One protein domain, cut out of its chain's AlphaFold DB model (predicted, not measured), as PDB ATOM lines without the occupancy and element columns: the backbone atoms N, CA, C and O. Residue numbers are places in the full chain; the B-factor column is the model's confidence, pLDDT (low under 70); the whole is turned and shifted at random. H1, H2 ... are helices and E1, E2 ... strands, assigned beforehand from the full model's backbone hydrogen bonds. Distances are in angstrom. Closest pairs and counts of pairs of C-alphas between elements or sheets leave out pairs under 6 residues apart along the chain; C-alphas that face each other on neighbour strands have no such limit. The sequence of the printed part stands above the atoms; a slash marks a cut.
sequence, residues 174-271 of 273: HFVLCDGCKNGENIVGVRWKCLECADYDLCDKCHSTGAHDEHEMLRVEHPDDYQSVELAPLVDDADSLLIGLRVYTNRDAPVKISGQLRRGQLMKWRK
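What this domain is: This is residues 174 to 271 of the 273 residues of a protein of Schizopora paradoxa (UniProt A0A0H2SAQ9). With little regular structure, this is a small head, the antiparallel sheet E4, E3, E5 with H1 over one face and the hairpin E1 and E2 close to E4; a long looping link leads to the distant hairpin E6 and E7. Along the 98 printed residues come E1 E2 E3 E4 H1 E5 E6 E7, mostly strand, holding only 33 residues. It is loose: radius of gyration of the C-alphas 16.5 A, spans 45 by 40 by 23 A.

How they stand to each other: Start with E1, residues 174 to 177, and E2, 186 to 188, a hairpin; N 174 and O 187, 2.9 A apart, are within hydrogen-bond range. Inner strand E3, 191 to 194, forms a hairpin with E4, 201 to 203, where N 192 and O 202 are 2.8 A apart, and is antiparallel to E5, 217 to 220, where N 193 and O 218 are 3.0 A apart. H1, 204 to 208, its O i to N i+4 pair within range, is on this sheet, over E3, height 8.2 A. E4, H1, E5 form a split strand-helix-strand unit, two strands running the same way with E3 between, its crossover right-handed. Hairpin E6, 256 to 260, and E7, 266 to 270, with N 267 and O 259 3.1 A apart, is apart from E5.

Where its parts are: Find E1 beginning at C-alpha 174 (106.704, 115.222, 164.553); E6 runs 13.6 A, E7 13.1 A to C-alpha 270 (131.029, 98.232, 165.614).

The domain as a whole: The farthest C-alphas, Asn 183 and Gln 265, are 46.6 A apart. The printed part has no cut; the long link, residues 221 to 255, stands free at 233 to 239 and 248 to 253. The model's pLDDT is under 70 at 227 to 244, 246 and 258 to 271.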
ATOM      1  N   HIS A 174     107.126 116.393 163.789       92.38
ATOM      2  CA  HIS A 174     106.704 115.222 164.553       92.38
ATOM      3  C   HIS A 174     105.182 115.109 164.453       92.38
ATOM      4  O   HIS A 174     104.470 116.060 164.767       92.38
ATOM      5  N   PHE A 175     104.663 113.952 164.036       92.75
ATOM      6  CA  PHE A 175     103.218 113.699 163.911       92.75
ATOM      7  C   PHE A 175     102.550 113.412 165.271       92.75
ATOM      8  O   PHE A 175     101.843 112.419 165.432       92.75
ATOM      9  N   VAL A 176     102.810 114.275 166.253       91.94
ATOM     10  CA  VAL A 176     102.217 114.268 167.597       91.94
ATOM     11  C   VAL A 176     101.824 115.690 167.987       91.94
ATOM     12  O   VAL A 176     102.405 116.656 167.486       91.94
ATOM     13  N   LEU A 177     100.848 115.817 168.881       94.88
ATOM     14  CA  LEU A 177     100.323 117.103 169.342       94.88
ATOM     15  C   LEU A 177     101.043 117.567 170.616       94.88
ATOM     16  O   LEU A 177     101.648 116.767 171.316       94.88
ATOM     17  N   CYS A 178     100.979 118.868 170.913       95.69
ATOM     18  CA  CYS A 178     101.517 119.434 172.155       95.69
ATOM     19  C   CYS A 178     100.426 119.573 173.234       95.69
ATOM     20  O   CYS A 178      99.526 120.412 173.101       95.69
ATOM     21  N   ASP A 179     100.554 118.832 174.336       95.44
ATOM     22  CA  ASP A 179      99.597 118.814 175.453       95.44
ATOM     23  C   ASP A 179      99.525 120.126 176.234       95.44
ATOM     24  O   ASP A 179      98.460 120.513 176.724       95.44
ATOM     25  N   GLY A 180     100.646 120.843 176.341       93.94
ATOM     26  CA  GLY A 180     100.697 122.141 177.016       93.94
ATOM     27  C   GLY A 180     100.016 123.248 176.210       93.94
ATOM     28  O   GLY A 180      99.356 124.118 176.773       93.94
ATOM     29  N   CYS A 181     100.154 123.206 174.882       91.31
ATOM     30  CA  CYS A 181      99.761 124.303 174.002       91.31
ATOM     31  C   CYS A 181      98.319 124.148 173.465       91.31
ATOM     32  O   CYS A 181      97.700 125.153 173.117       91.31
ATOM     33  N   LYS A 182      97.767 122.919 173.424       82.50
ATOM     34  CA  LYS A 182      96.343 122.581 173.156       82.50
ATOM     35  C   LYS A 182      95.711 123.196 171.894       82.50
ATOM     36  O   LYS A 182      94.490 123.222 171.753       82.50
ATOM     37  N   ASN A 183      96.536 123.644 170.955       84.62
ATOM     38  CA  ASN A 183      96.154 124.206 169.656       84.62
ATOM     39  C   ASN A 183      95.724 123.139 168.633       84.62
ATOM     40  O   ASN A 183      95.128 123.484 167.618       84.62
ATOM     41  N   GLY A 184      96.012 121.857 168.889       83.38
ATOM     42  CA  GLY A 184      95.713 120.761 167.961       83.38
ATOM     43  C   GLY A 184      96.650 120.701 166.751       83.38
ATOM     44  O   GLY A 184      96.318 120.063 165.756       83.38
ATOM     45  N   GLU A 185      97.811 121.356 166.827       88.50
ATOM     46  CA  GLU A 185      98.828 121.357 165.771       88.50
ATOM     47  C   GLU A 185      99.963 120.374 166.098       88.50
ATOM     48  O   GLU A 185     100.316 120.168 167.262       88.50
ATOM     49  N   ASN A 186     100.552 119.793 165.051       94.00
ATOM     50  CA  ASN A 186     101.720 118.921 165.165       94.00
ATOM     51  C   ASN A 186     102.948 119.692 165.673       94.00
ATOM     52  O   ASN A 186     103.160 120.851 165.309       94.00
ATOM     53  N   ILE A 187     103.802 119.035 166.460       94.69
ATOM     54  CA  ILE A 187     105.054 119.634 166.933       94.69
ATOM     55  C   ILE A 187     106.039 119.798 165.766       94.69
ATOM     56  O   ILE A 187     106.447 118.826 165.131       94.69
ATOM     57  N   VAL A 188     106.469 121.038 165.524       95.19
ATOM     58  CA  VAL A 188     107.519 121.381 164.553       95.19
ATOM     59  C   VAL A 188     108.778 121.828 165.294       95.19
ATOM     60  O   VAL A 188     108.710 122.680 166.181       95.19
ATOM     61  N   GLY A 189     109.930 121.267 164.923       93.75
ATOM     62  CA  GLY A 189     111.208 121.480 165.598       93.75
ATOM     63  C   GLY A 189     111.482 120.409 166.653       93.75
ATOM     64  O   GLY A 189     111.467 119.217 166.352       93.75
ATOM     65  N   VAL A 190     111.768 120.829 167.888       93.69
ATOM     66  CA  VAL A 190     112.076 119.917 169.001       93.69
ATOM     67  C   VAL A 190     110.788 119.437 169.674       93.69
ATOM     68  O   VAL A 190     109.958 120.248 170.097       93.69
ATOM     69  N   ARG A 191     110.665 118.113 169.814       94.38
ATOM     70  CA  ARG A 191     109.664 117.428 170.640       94.38
ATOM     71  C   ARG A 191     110.282 117.073 171.992       94.38
ATOM     72  O   ARG A 191     111.411 116.592 172.055       94.38
ATOM     73  N   TRP A 192     109.524 117.276 173.059       94.06
ATOM     74  CA  TRP A 192     109.878 116.901 174.421       94.06
ATOM     75  C   TRP A 192     108.866 115.869 174.921       94.06
ATOM     76  O   TRP A 192     107.735 116.230 175.239       94.06
ATOM     77  N   LYS A 193     109.260 114.593 174.973       91.44
ATOM     78  CA  LYS A 193     108.413 113.492 175.461       91.44
ATOM     79  C   LYS A 193     108.656 113.296 176.955       91.44
ATOM     80  O   LYS A 193     109.800 113.092 177.350       91.44
ATOM     81  N   CYS A 194     107.608 113.298 177.776       91.38
ATOM     82  CA  CYS A 194     107.748 112.940 179.192       91.38
ATOM     83  C   CYS A 194     108.155 111.466 179.346       91.38
ATOM     84  O   CYS A 194     107.590 110.607 178.664       91.38
ATOM     85  N   LEU A 195     109.118 111.168 180.218       85.44
ATOM     86  CA  LEU A 195     109.559 109.796 180.495       85.44
ATOM     87  C   LEU A 195     108.647 109.052 181.484       85.44
ATOM     88  O   LEU A 195     108.662 107.825 181.507       85.44
ATOM     89  N   GLU A 196     107.839 109.780 182.257       85.81
ATOM     90  CA  GLU A 196     106.995 109.233 183.331       85.81
ATOM     91  C   GLU A 196     105.512 109.152 182.924       85.81
ATOM     92  O   GLU A 196     104.841 108.149 183.168       85.81
ATOM     93  N   CYS A 197     104.993 110.173 182.234       87.50
ATOM     94  CA  CYS A 197     103.618 110.188 181.736       87.50
ATOM     95  C   CYS A 197     103.476 109.473 180.382       87.50
ATOM     96  O   CYS A 197     104.138 109.822 179.394       87.50
ATOM     97  N   ALA A 198     102.515 108.548 180.296       86.81
ATOM     98  CA  ALA A 198     102.031 108.015 179.023       86.81
ATOM     99  C   ALA A 198     101.541 109.155 178.113       86.81
ATOM    100  O   ALA A 198     100.888 110.083 178.584       86.81
ATOM    101  N   ASP A 199     101.906 109.092 176.830       87.50
ATOM    102  CA  ASP A 199     101.448 109.969 175.738       87.50
ATOM    103  C   ASP A 199     101.563 111.493 175.943       87.50
ATOM    104  O   ASP A 199     101.034 112.250 175.140       87.50
ATOM    105  N   TYR A 200     102.291 111.952 176.968       93.56
ATOM    106  CA  TYR A 200     102.490 113.380 177.226       93.56
ATOM    107  C   TYR A 200     103.690 113.944 176.453       93.56
ATOM    108  O   TYR A 200     104.828 113.487 176.650       93.56
ATOM    109  N   ASP A 201     103.428 114.951 175.618       95.06
ATOM    110  CA  ASP A 201     104.365 115.571 174.683       95.06
ATOM    111  C   ASP A 201     104.263 117.105 174.659       95.06
ATOM    112  O   ASP A 201     103.187 117.696 174.562       95.06
ATOM    113  N   LEU A 202     105.416 117.782 174.678       96.06
ATOM    114  CA  LEU A 202     105.519 119.239 174.604       96.06
ATOM    115  C   LEU A 202     106.357 119.699 173.411       96.06
ATOM    116  O   LEU A 202     107.399 119.130 173.086       96.06
ATOM    117  N   CYS A 203     105.939 120.796 172.783       96.38
ATOM    118  CA  CYS A 203     106.808 121.551 171.886       96.38
ATOM    119  C   CYS A 203     107.799 122.403 172.691       96.38
ATOM    120  O   CYS A 203     107.543 122.757 173.845       96.38
ATOM    121  N   ASP A 204     108.897 122.799 172.048       94.94
ATOM    122  CA  ASP A 204     109.981 123.573 172.669       94.94
ATOM    123  C   ASP A 204     109.505 124.828 173.426       94.94
ATOM    124  O   ASP A 204     109.975 125.111 174.524       94.94
ATOM    125  N   LYS A 205     108.488 125.531 172.900       95.12
ATOM    126  CA  LYS A 205     107.877 126.694 173.565       95.12
ATOM    127  C   LYS A 205     107.213 126.313 174.887       95.12
ATOM    128  O   LYS A 205     107.543 126.906 175.908       95.12
ATOM    129  N   CYS A 206     106.318 125.323 174.869       96.12
ATOM    130  CA  CYS A 206     105.591 124.896 176.064       96.12
ATOM    131  C   CYS A 206     106.541 124.284 177.123       96.12
ATOM    132  O   CYS A 206     106.407 124.591 178.306       96.12
ATOM    133  N   HIS A 207     107.571 123.536 176.710       95.75
ATOM    134  CA  HIS A 207     108.627 123.072 177.621       95.75
ATOM    135  C   HIS A 207     109.440 124.239 178.219       95.75
ATOM    136  O   HIS A 207     109.606 124.327 179.432       95.75
ATOM    137  N   SER A 208     109.882 125.204 177.399       94.69
ATOM    138  CA  SER A 208     110.675 126.355 177.876       94.69
ATOM    139  C   SER A 208     109.926 127.299 178.830       94.69
ATOM    140  O   SER A 208     110.563 128.048 179.567       94.69
ATOM    141  N   THR A 209     108.588 127.255 178.856       94.69
ATOM    142  CA  THR A 209     107.770 127.972 179.849       94.69
ATOM    143  C   THR A 209     107.662 127.264 181.205       94.69
ATOM    144  O   THR A 209     106.992 127.793 182.088       94.69
ATOM    145  N   GLY A 210     108.295 126.098 181.384       91.25
ATOM    146  CA  GLY A 210     108.169 125.289 182.600       91.25
ATOM    147  C   GLY A 210     106.816 124.584 182.710       91.25
ATOM    148  O   GLY A 210     106.313 124.386 183.809       91.25
ATOM    149  N   ALA A 211     106.173 124.252 181.583       89.81
ATOM    150  CA  ALA A 211     105.027 123.351 181.631       89.81
ATOM    151  C   ALA A 211     105.540 121.924 181.851       89.81
ATOM    152  O   ALA A 211     106.410 121.482 181.101       89.81
ATOM    153  N   HIS A 212     104.962 121.216 182.823       92.94
ATOM    154  CA  HIS A 212     105.328 119.842 183.173       92.94
ATOM    155  C   HIS A 212     106.799 119.689 183.611       92.94
ATOM    156  O   HIS A 212     107.509 118.806 183.132       92.94
ATOM    157  N   ASP A 213     107.275 120.592 184.476       92.81
ATOM    158  CA  ASP A 213     108.647 120.585 184.999       92.81
ATOM    159  C   ASP A 213     108.849 119.622 186.187       92.81
ATOM    160  O   ASP A 213     109.973 119.443 186.654       92.81
ATOM    161  N   GLU A 214     107.780 118.959 186.644       94.81
ATOM    162  CA  GLU A 214     107.815 117.945 187.699       94.81
ATOM    163  C   GLU A 214     108.433 116.594 187.285       94.81
ATOM    164  O   GLU A 214     108.798 115.823 188.173       94.81
ATOM    165  N   HIS A 215     108.568 116.313 185.983       89.25
ATOM    166  CA  HIS A 215     109.035 115.025 185.444       89.25
ATOM    167  C   HIS A 215     110.221 115.167 184.477       89.25
ATOM    168  O   HIS A 215     110.434 116.213 183.860       89.25
ATOM    169  N   GLU A 216     110.985 114.087 184.283       85.88
ATOM    170  CA  GLU A 216     112.088 114.085 183.312       85.88
ATOM    171  C   GLU A 216     111.592 114.045 181.848       85.88
ATOM    172  O   GLU A 216     110.784 113.202 181.446       85.88
ATOM    173  N   MET A 217     112.132 114.944 181.014       89.75
ATOM    174  CA  MET A 217     111.717 115.134 179.617       89.75
ATOM    175  C   MET A 217     112.809 114.699 178.624       89.75
ATOM    176  O   MET A 217     113.919 115.236 178.606       89.75
ATOM    177  N   LEU A 218     112.477 113.770 177.725       88.31
ATOM    178  CA  LEU A 218     113.334 113.343 176.620       88.31
ATOM    179  C   LEU A 218     113.272 114.344 175.461       88.31
ATOM    180  O   LEU A 218     112.225 114.534 174.842       88.31
ATOM    181  N   ARG A 219     114.426 114.918 175.111       91.50
ATOM    182  CA  ARG A 219     114.579 115.806 173.953       91.50
ATOM    183  C   ARG A 219     114.748 115.013 172.651       91.50
ATOM    184  O   ARG A 219     115.756 114.333 172.466       91.50
ATOM    185  N   VAL A 220     113.798 115.159 171.733       89.56
ATOM    186  CA  VAL A 220     113.733 114.482 170.430       89.56
ATOM    187  C   VAL A 220     113.862 115.535 169.318       89.56
ATOM    188  O   VAL A 220     112.994 116.395 169.166       89.56
ATOM    189  N   GLU A 221     114.953 115.504 168.547       89.50
ATOM    190  CA  GLU A 221     115.200 116.491 167.479       89.50
ATOM    191  C   GLU A 221     114.552 116.078 166.156       89.50
ATOM    192  O   GLU A 221     113.879 116.889 165.523       89.50
ATOM    193  N   HIS A 222     114.720 114.816 165.752       88.19
ATOM    194  CA  HIS A 222     114.163 114.257 164.522       88.19
ATOM    195  C   HIS A 222     113.137 113.149 164.827       88.19
ATOM    196  O   HIS A 222     113.344 112.390 165.774       88.19
ATOM    197  N   PRO A 223     112.060 112.980 164.036       85.81
ATOM    198  CA  PRO A 223     111.074 111.913 164.255       85.81
ATOM    199  C   PRO A 223     111.656 110.488 164.299       85.81
ATOM    200  O   PRO A 223     111.130 109.626 165.002       85.81
ATOM    201  N   ASP A 224     112.762 110.234 163.593       81.19
ATOM    202  CA  ASP A 224     113.450 108.930 163.595       81.19
ATOM    203  C   ASP A 224     114.159 108.609 164.919       81.19
ATOM    204  O   ASP A 224     114.480 107.454 165.193       81.19
ATOM    205  N   ASP A 225     114.375 109.615 165.768       75.62
ATOM    206  CA  ASP A 225     115.103 109.485 167.030       75.62
ATOM    207  C   ASP A 225     114.307 108.718 168.092       75.62
ATOM    208  O   ASP A 225     114.887 108.180 169.032       75.62
ATOM    209  N   TYR A 226     112.980 108.686 167.939       70.44
ATOM    210  CA  TYR A 226     112.044 108.116 168.906       70.44
ATOM    211  C   TYR A 226     111.541 106.712 168.531       70.44
ATOM    212  O   TYR A 226     111.093 105.970 169.403       70.44
ATOM    213  N   GLN A 227     111.676 106.298 167.263       60.00
ATOM    214  CA  GLN A 227     111.128 105.035 166.725       60.00
ATOM    215  C   GLN A 227     111.646 103.754 167.418       60.00
ATOM    216  O   GLN A 227     111.189 102.659 167.097       60.00
ATOM    217  N   SER A 228     112.607 103.857 168.342       53.88
ATOM    218  CA  SER A 228     113.195 102.740 169.090       53.88
ATOM    219  C   SER A 228     112.886 102.697 170.591       53.88
ATOM    220  O   SER A 228     113.306 101.743 171.245       53.88
ATOM    221  N   VAL A 229     112.146 103.666 171.144       56.22
ATOM    222  CA  VAL A 229     111.885 103.742 172.597       56.22
ATOM    223  C   VAL A 229     110.611 102.983 173.004       56.22
ATOM    224  O   VAL A 229     110.630 102.247 173.986       56.22
ATOM    225  N   GLU A 230     109.537 103.061 172.211       55.12
ATOM    226  CA  GLU A 230     108.207 102.480 172.516       55.12
ATOM    227  C   GLU A 230     108.153 100.945 172.661       55.12
ATOM    228  O   GLU A 230     107.144 100.396 173.100       55.12
ATOM    229  N   LEU A 231     109.209 100.215 172.285       52.88
ATOM    230  CA  LEU A 231     109.219  98.745 172.284       52.88
ATOM    231  C   LEU A 231     109.876  98.108 173.517       52.88
ATOM    232  O   LEU A 231     109.945  96.876 173.594       52.88
ATOM    233  N   ALA A 232     110.358  98.893 174.476       51.34
ATOM    234  CA  ALA A 232     110.777  98.385 175.777       51.34
ATOM    235  C   ALA A 232     109.625  98.575 176.777       51.34
ATOM    236  O   ALA A 232     109.462  99.686 177.280       51.34
ATOM    237  N   PRO A 233     108.809  97.542 177.084       50.72
ATOM    238  CA  PRO A 233     107.922  97.638 178.233       50.72
ATOM    239  C   PRO A 233     108.790  97.873 179.471       50.72
ATOM    240  O   PRO A 233     109.688  97.076 179.754       50.72
ATOM    241  N   LEU A 234     108.525  98.968 180.180       51.78
ATOM    242  CA  LEU A 234     109.081  99.240 181.501       51.78
ATOM    243  C   LEU A 234     108.442  98.252 182.486       51.78
ATOM    244  O   LEU A 234     107.478  98.564 183.171       51.78
ATOM    245  N   VAL A 235     108.928  97.012 182.470       52.53
ATOM    246  CA  VAL A 235     108.685  96.048 183.542       52.53
ATOM    247  C   VAL A 235     109.608  96.414 184.699       52.53
ATOM    248  O   VAL A 235     110.827  96.423 184.529       52.53
ATOM    249  N   ASP A 236     109.018  96.709 185.858       52.28
ATOM    250  CA  ASP A 236     109.655  97.333 187.034       52.28
ATOM    251  C   ASP A 236     110.786  96.516 187.713       52.28
ATOM    252  O   ASP A 236     111.301  96.908 188.757       52.28
ATOM    253  N   ASP A 237     111.209  95.397 187.116       53.38
ATOM    254  CA  ASP A 237     112.188  94.442 187.657       53.38
ATOM    255  C   ASP A 237     113.551  94.434 186.923       53.38
ATOM    256  O   ASP A 237     114.407  93.594 187.217       53.38
ATOM    257  N   ALA A 238     113.784  95.311 185.937       49.62
ATOM    258  CA  ALA A 238     114.973  95.244 185.073       49.62
ATOM    259  C   ALA A 238     115.941  96.436 185.228       49.62
ATOM    260  O   ALA A 238     115.583  97.566 184.899       49.62
ATOM    261  N   ASP A 239     117.206  96.151 185.586       58.09
ATOM    262  CA  ASP A 239     118.379  97.059 185.612       58.09
ATOM    263  C   ASP A 239     118.738  97.637 184.212       58.09
ATOM    264  O   ASP A 239     119.820  97.414 183.657       58.09
ATOM    265  N   SER A 240     117.809  98.371 183.601       54.97
ATOM    266  CA  SER A 240     117.853  98.796 182.201       54.97
ATOM    267  C   SER A 240     118.239 100.267 182.081       54.97
ATOM    268  O   SER A 240     117.469 101.153 182.434       54.97
ATOM    269  N   LEU A 241     119.423 100.545 181.529       60.78
ATOM    270  CA  LEU A 241     119.874 101.909 181.246       60.78
ATOM    271  C   LEU A 241     119.751 102.221 179.749       60.78
ATOM    272  O   LEU A 241     120.556 101.742 178.944       60.78
ATOM    273  N   LEU A 242     118.787 103.065 179.378       61.91
ATOM    274  CA  LEU A 242     118.681 103.597 178.021       61.91
ATOM    275  C   LEU A 242     119.749 104.682 177.802       61.91
ATOM    276  O   LEU A 242     119.754 105.709 178.475       61.91
ATOM    277  N   ILE A 243     120.657 104.467 176.846       69.25
ATOM    278  CA  ILE A 243     121.694 105.444 176.474       69.25
ATOM    279  C   ILE A 243     121.426 105.940 175.054       69.25
ATOM    280  O   ILE A 243     121.794 105.286 174.076       69.25
ATOM    281  N   GLY A 244     120.819 107.122 174.938       61.97
ATOM    282  CA  GLY A 244     120.681 107.824 173.664       61.97
ATOM    283  C   GLY A 244     122.032 108.360 173.187       61.97
ATOM    284  O   GLY A 244     122.536 109.343 173.724       61.97
ATOM    285  N   LEU A 245     122.628 107.727 172.172       72.31
ATOM    286  CA  LEU A 245     123.898 108.158 171.583       72.31
ATOM    287  C   LEU A 245     123.761 108.375 170.073       72.31
ATOM    288  O   LEU A 245     123.758 107.423 169.291       72.31
ATOM    289  N   ARG A 246     123.722 109.643 169.658       68.88
ATOM    290  CA  ARG A 246     123.802 110.032 168.246       68.88
ATOM    291  C   ARG A 246     125.258 110.158 167.820       68.88
ATOM    292  O   ARG A 246     126.036 110.866 168.454       68.88
ATOM    293  N   VAL A 247     125.619 109.487 166.731       78.44
ATOM    294  CA  VAL A 247     126.983 109.487 166.193       78.44
ATOM    295  C   VAL A 247     126.957 109.938 164.744       78.44
ATOM    296  O   VAL A 247     126.441 109.236 163.879       78.44
ATOM    297  N   TYR A 248     127.554 111.097 164.488       77.12
ATOM    298  CA  TYR A 248     127.726 111.645 163.149       77.12
ATOM    299  C   TYR A 248     129.100 111.258 162.590       77.12
ATOM    300  O   TYR A 248     130.123 111.459 163.247       77.12
ATOM    301  N   THR A 249     129.131 110.735 161.365       81.44
ATOM    302  CA  THR A 249     130.364 110.442 160.618       81.44
ATOM    303  C   THR A 249     130.472 111.309 159.379       81.44
ATOM    304  O   THR A 249     129.478 111.703 158.777       81.44
ATOM    305  N   ASN A 250     131.706 111.572 158.949       78.56
ATOM    306  CA  ASN A 250     131.941 112.070 157.602       78.56
ATOM    307  C   ASN A 250     131.984 110.863 156.651       78.56
ATOM    308  O   ASN A 250     132.954 110.102 156.684       78.56
ATOM    309  N   ARG A 251     130.927 110.684 155.842       80.50
ATOM    310  CA  ARG A 251     130.722 109.525 154.944       80.50
ATOM    311  C   ARG A 251     130.761 108.185 155.705       80.50
ATOM    312  O   ARG A 251     130.510 108.140 156.912       80.50
ATOM    313  N   ASP A 252     131.125 107.114 155.002       71.75
ATOM    314  CA  ASP A 252     131.204 105.733 155.490       71.75
ATOM    315  C   ASP A 252     132.412 105.449 156.408       71.75
ATOM    316  O   ASP A 252     132.996 104.365 156.399       71.75
ATOM    317  N   ALA A 253     132.839 106.433 157.203       73.94
ATOM    318  CA  ALA A 253     133.924 106.252 158.157       73.94
ATOM    319  C   ALA A 253     133.480 105.312 159.302       73.94
ATOM    320  O   ALA A 253     132.515 105.621 160.006       73.94
ATOM    321  N   PRO A 254     134.171 104.183 159.553       73.62
ATOM    322  CA  PRO A 254     133.751 103.229 160.573       73.62
ATOM    323  C   PRO A 254     133.965 103.787 161.986       73.62
ATOM    324  O   PRO A 254     135.093 104.101 162.376       73.62
ATOM    325  N   VAL A 255     132.904 103.836 162.796       75.88
ATOM    326  CA  VAL A 255     133.003 104.254 164.204       75.88
ATOM    327  C   VAL A 255     133.183 103.059 165.122       75.88
ATOM    328  O   VAL A 255     132.482 102.050 165.036       75.88
ATOM    329  N   LYS A 256     134.108 103.211 166.069       75.25
ATOM    330  CA  LYS A 256     134.246 102.333 167.225       75.25
ATOM    331  C   LYS A 256     133.753 103.075 168.462       75.25
ATOM    332  O   LYS A 256     134.405 104.011 168.914       75.25
ATOM    333  N   ILE A 257     132.641 102.612 169.021       75.56
ATOM    334  CA  ILE A 257     132.093 103.111 170.284       75.56
ATOM    335  C   ILE A 257     132.430 102.080 171.363       75.56
ATOM    336  O   ILE A 257     132.204 100.879 171.183       75.56
ATOM    337  N   SER A 258     133.005 102.533 172.475       63.34
ATOM    338  CA  SER A 258     133.309 101.674 173.620       63.34
ATOM    339  C   SER A 258     133.197 102.447 174.923       63.34
ATOM    340  O   SER A 258     133.815 103.501 175.057       63.34
ATOM    341  N   GLY A 259     132.466 101.886 175.882       63.41
ATOM    342  CA  GLY A 259     132.289 102.444 177.218       63.41
ATOM    343  C   GLY A 259     132.122 101.335 178.254       63.41
ATOM    344  O   GLY A 259     131.726 100.216 177.925       63.41
ATOM    345  N   GLN A 260     132.444 101.647 179.507       54.75
ATOM    346  CA  GLN A 260     132.286 100.737 180.638       54.75
ATOM    347  C   GLN A 260     131.301 101.347 181.636       54.75
ATOM    348  O   GLN A 260     131.530 102.441 182.150       54.75
ATOM    349  N   LEU A 261     130.220 100.626 181.931       62.44
ATOM    350  CA  LEU A 261     129.320 100.983 183.025       62.44
ATOM    351  C   LEU A 261     130.003 100.652 184.358       62.44
ATOM    352  O   LEU A 261     130.637  99.603 184.478       62.44
ATOM    353  N   ARG A 262     129.859 101.508 185.381       51.31
ATOM    354  CA  ARG A 262     130.576 101.367 186.673       51.31
ATOM    355  C   ARG A 262     130.359 100.024 187.391       51.31
ATOM    356  O   ARG A 262     131.131  99.702 188.289       51.31
ATOM    357  N   ARG A 263     129.316  99.270 187.029       54.88
ATOM    358  CA  ARG A 263     128.977  97.938 187.563       54.88
ATOM    359  C   ARG A 263     128.638  96.907 186.466       54.88
ATOM    360  O   ARG A 263     128.071  95.871 186.780       54.88
ATOM    361  N   GLY A 264     128.956  97.184 185.197       53.00
ATOM    362  CA  GLY A 264     128.508  96.377 184.052       53.00
ATOM    363  C   GLY A 264     129.626  95.932 183.106       53.00
ATOM    364  O   GLY A 264     130.775  96.369 183.204       53.00
ATOM    365  N   GLN A 265     129.274  95.047 182.171       49.84
ATOM    366  CA  GLN A 265     130.188  94.527 181.152       49.84
ATOM    367  C   GLN A 265     130.598  95.625 180.149       49.84
ATOM    368  O   GLN A 265     129.893  96.616 179.954       49.84
ATOM    369  N   LEU A 266     131.764  95.468 179.513       44.97
ATOM    370  CA  LEU A 266     132.259  96.421 178.518       44.97
ATOM    371  C   LEU A 266     131.379  96.387 177.258       44.97
ATOM    372  O   LEU A 266     131.447  95.433 176.482       44.97
ATOM    373  N   MET A 267     130.618  97.453 177.018       55.47
ATOM    374  CA  MET A 267     129.824  97.586 175.800       55.47
ATOM    375  C   MET A 267     130.746  97.934 174.629       55.47
ATOM    376  O   MET A 267     131.449  98.949 174.640       55.47
ATOM    377  N   LYS A 268     130.756  97.068 173.613       47.91
ATOM    378  CA  LYS A 268     131.558  97.215 172.395       47.91
ATOM    379  C   LYS A 268     130.649  97.109 171.182       47.91
ATOM    380  O   LYS A 268     130.162  96.027 170.870       47.91
ATOM    381  N   TRP A 269     130.505  98.212 170.459       52.88
ATOM    382  CA  TRP A 269     129.744  98.257 169.218       52.88
ATOM    383  C   TRP A 269     130.653  98.617 168.040       52.88
ATOM    384  O   TRP A 269     131.546  99.463 168.143       52.88
ATOM    385  N   ARG A 270     130.428  97.939 166.915       41.00
ATOM    386  CA  ARG A 270     131.029  98.232 165.614       41.00
ATOM    387  C   ARG A 270     129.955  97.967 164.565       41.00
ATOM    388  O   ARG A 270     129.608  96.810 164.344       41.00
ATOM    389  N   LYS A 271     129.478  99.019 163.906       46.06
ATOM    390  CA  LYS A 271     128.746  98.888 162.646       46.06
ATOM    391  C   LYS A 271     129.773  98.753 161.530       46.06
ATOM    392  O   LYS A 271     130.619  99.629 161.360       46.06
TER     393      LYS A 271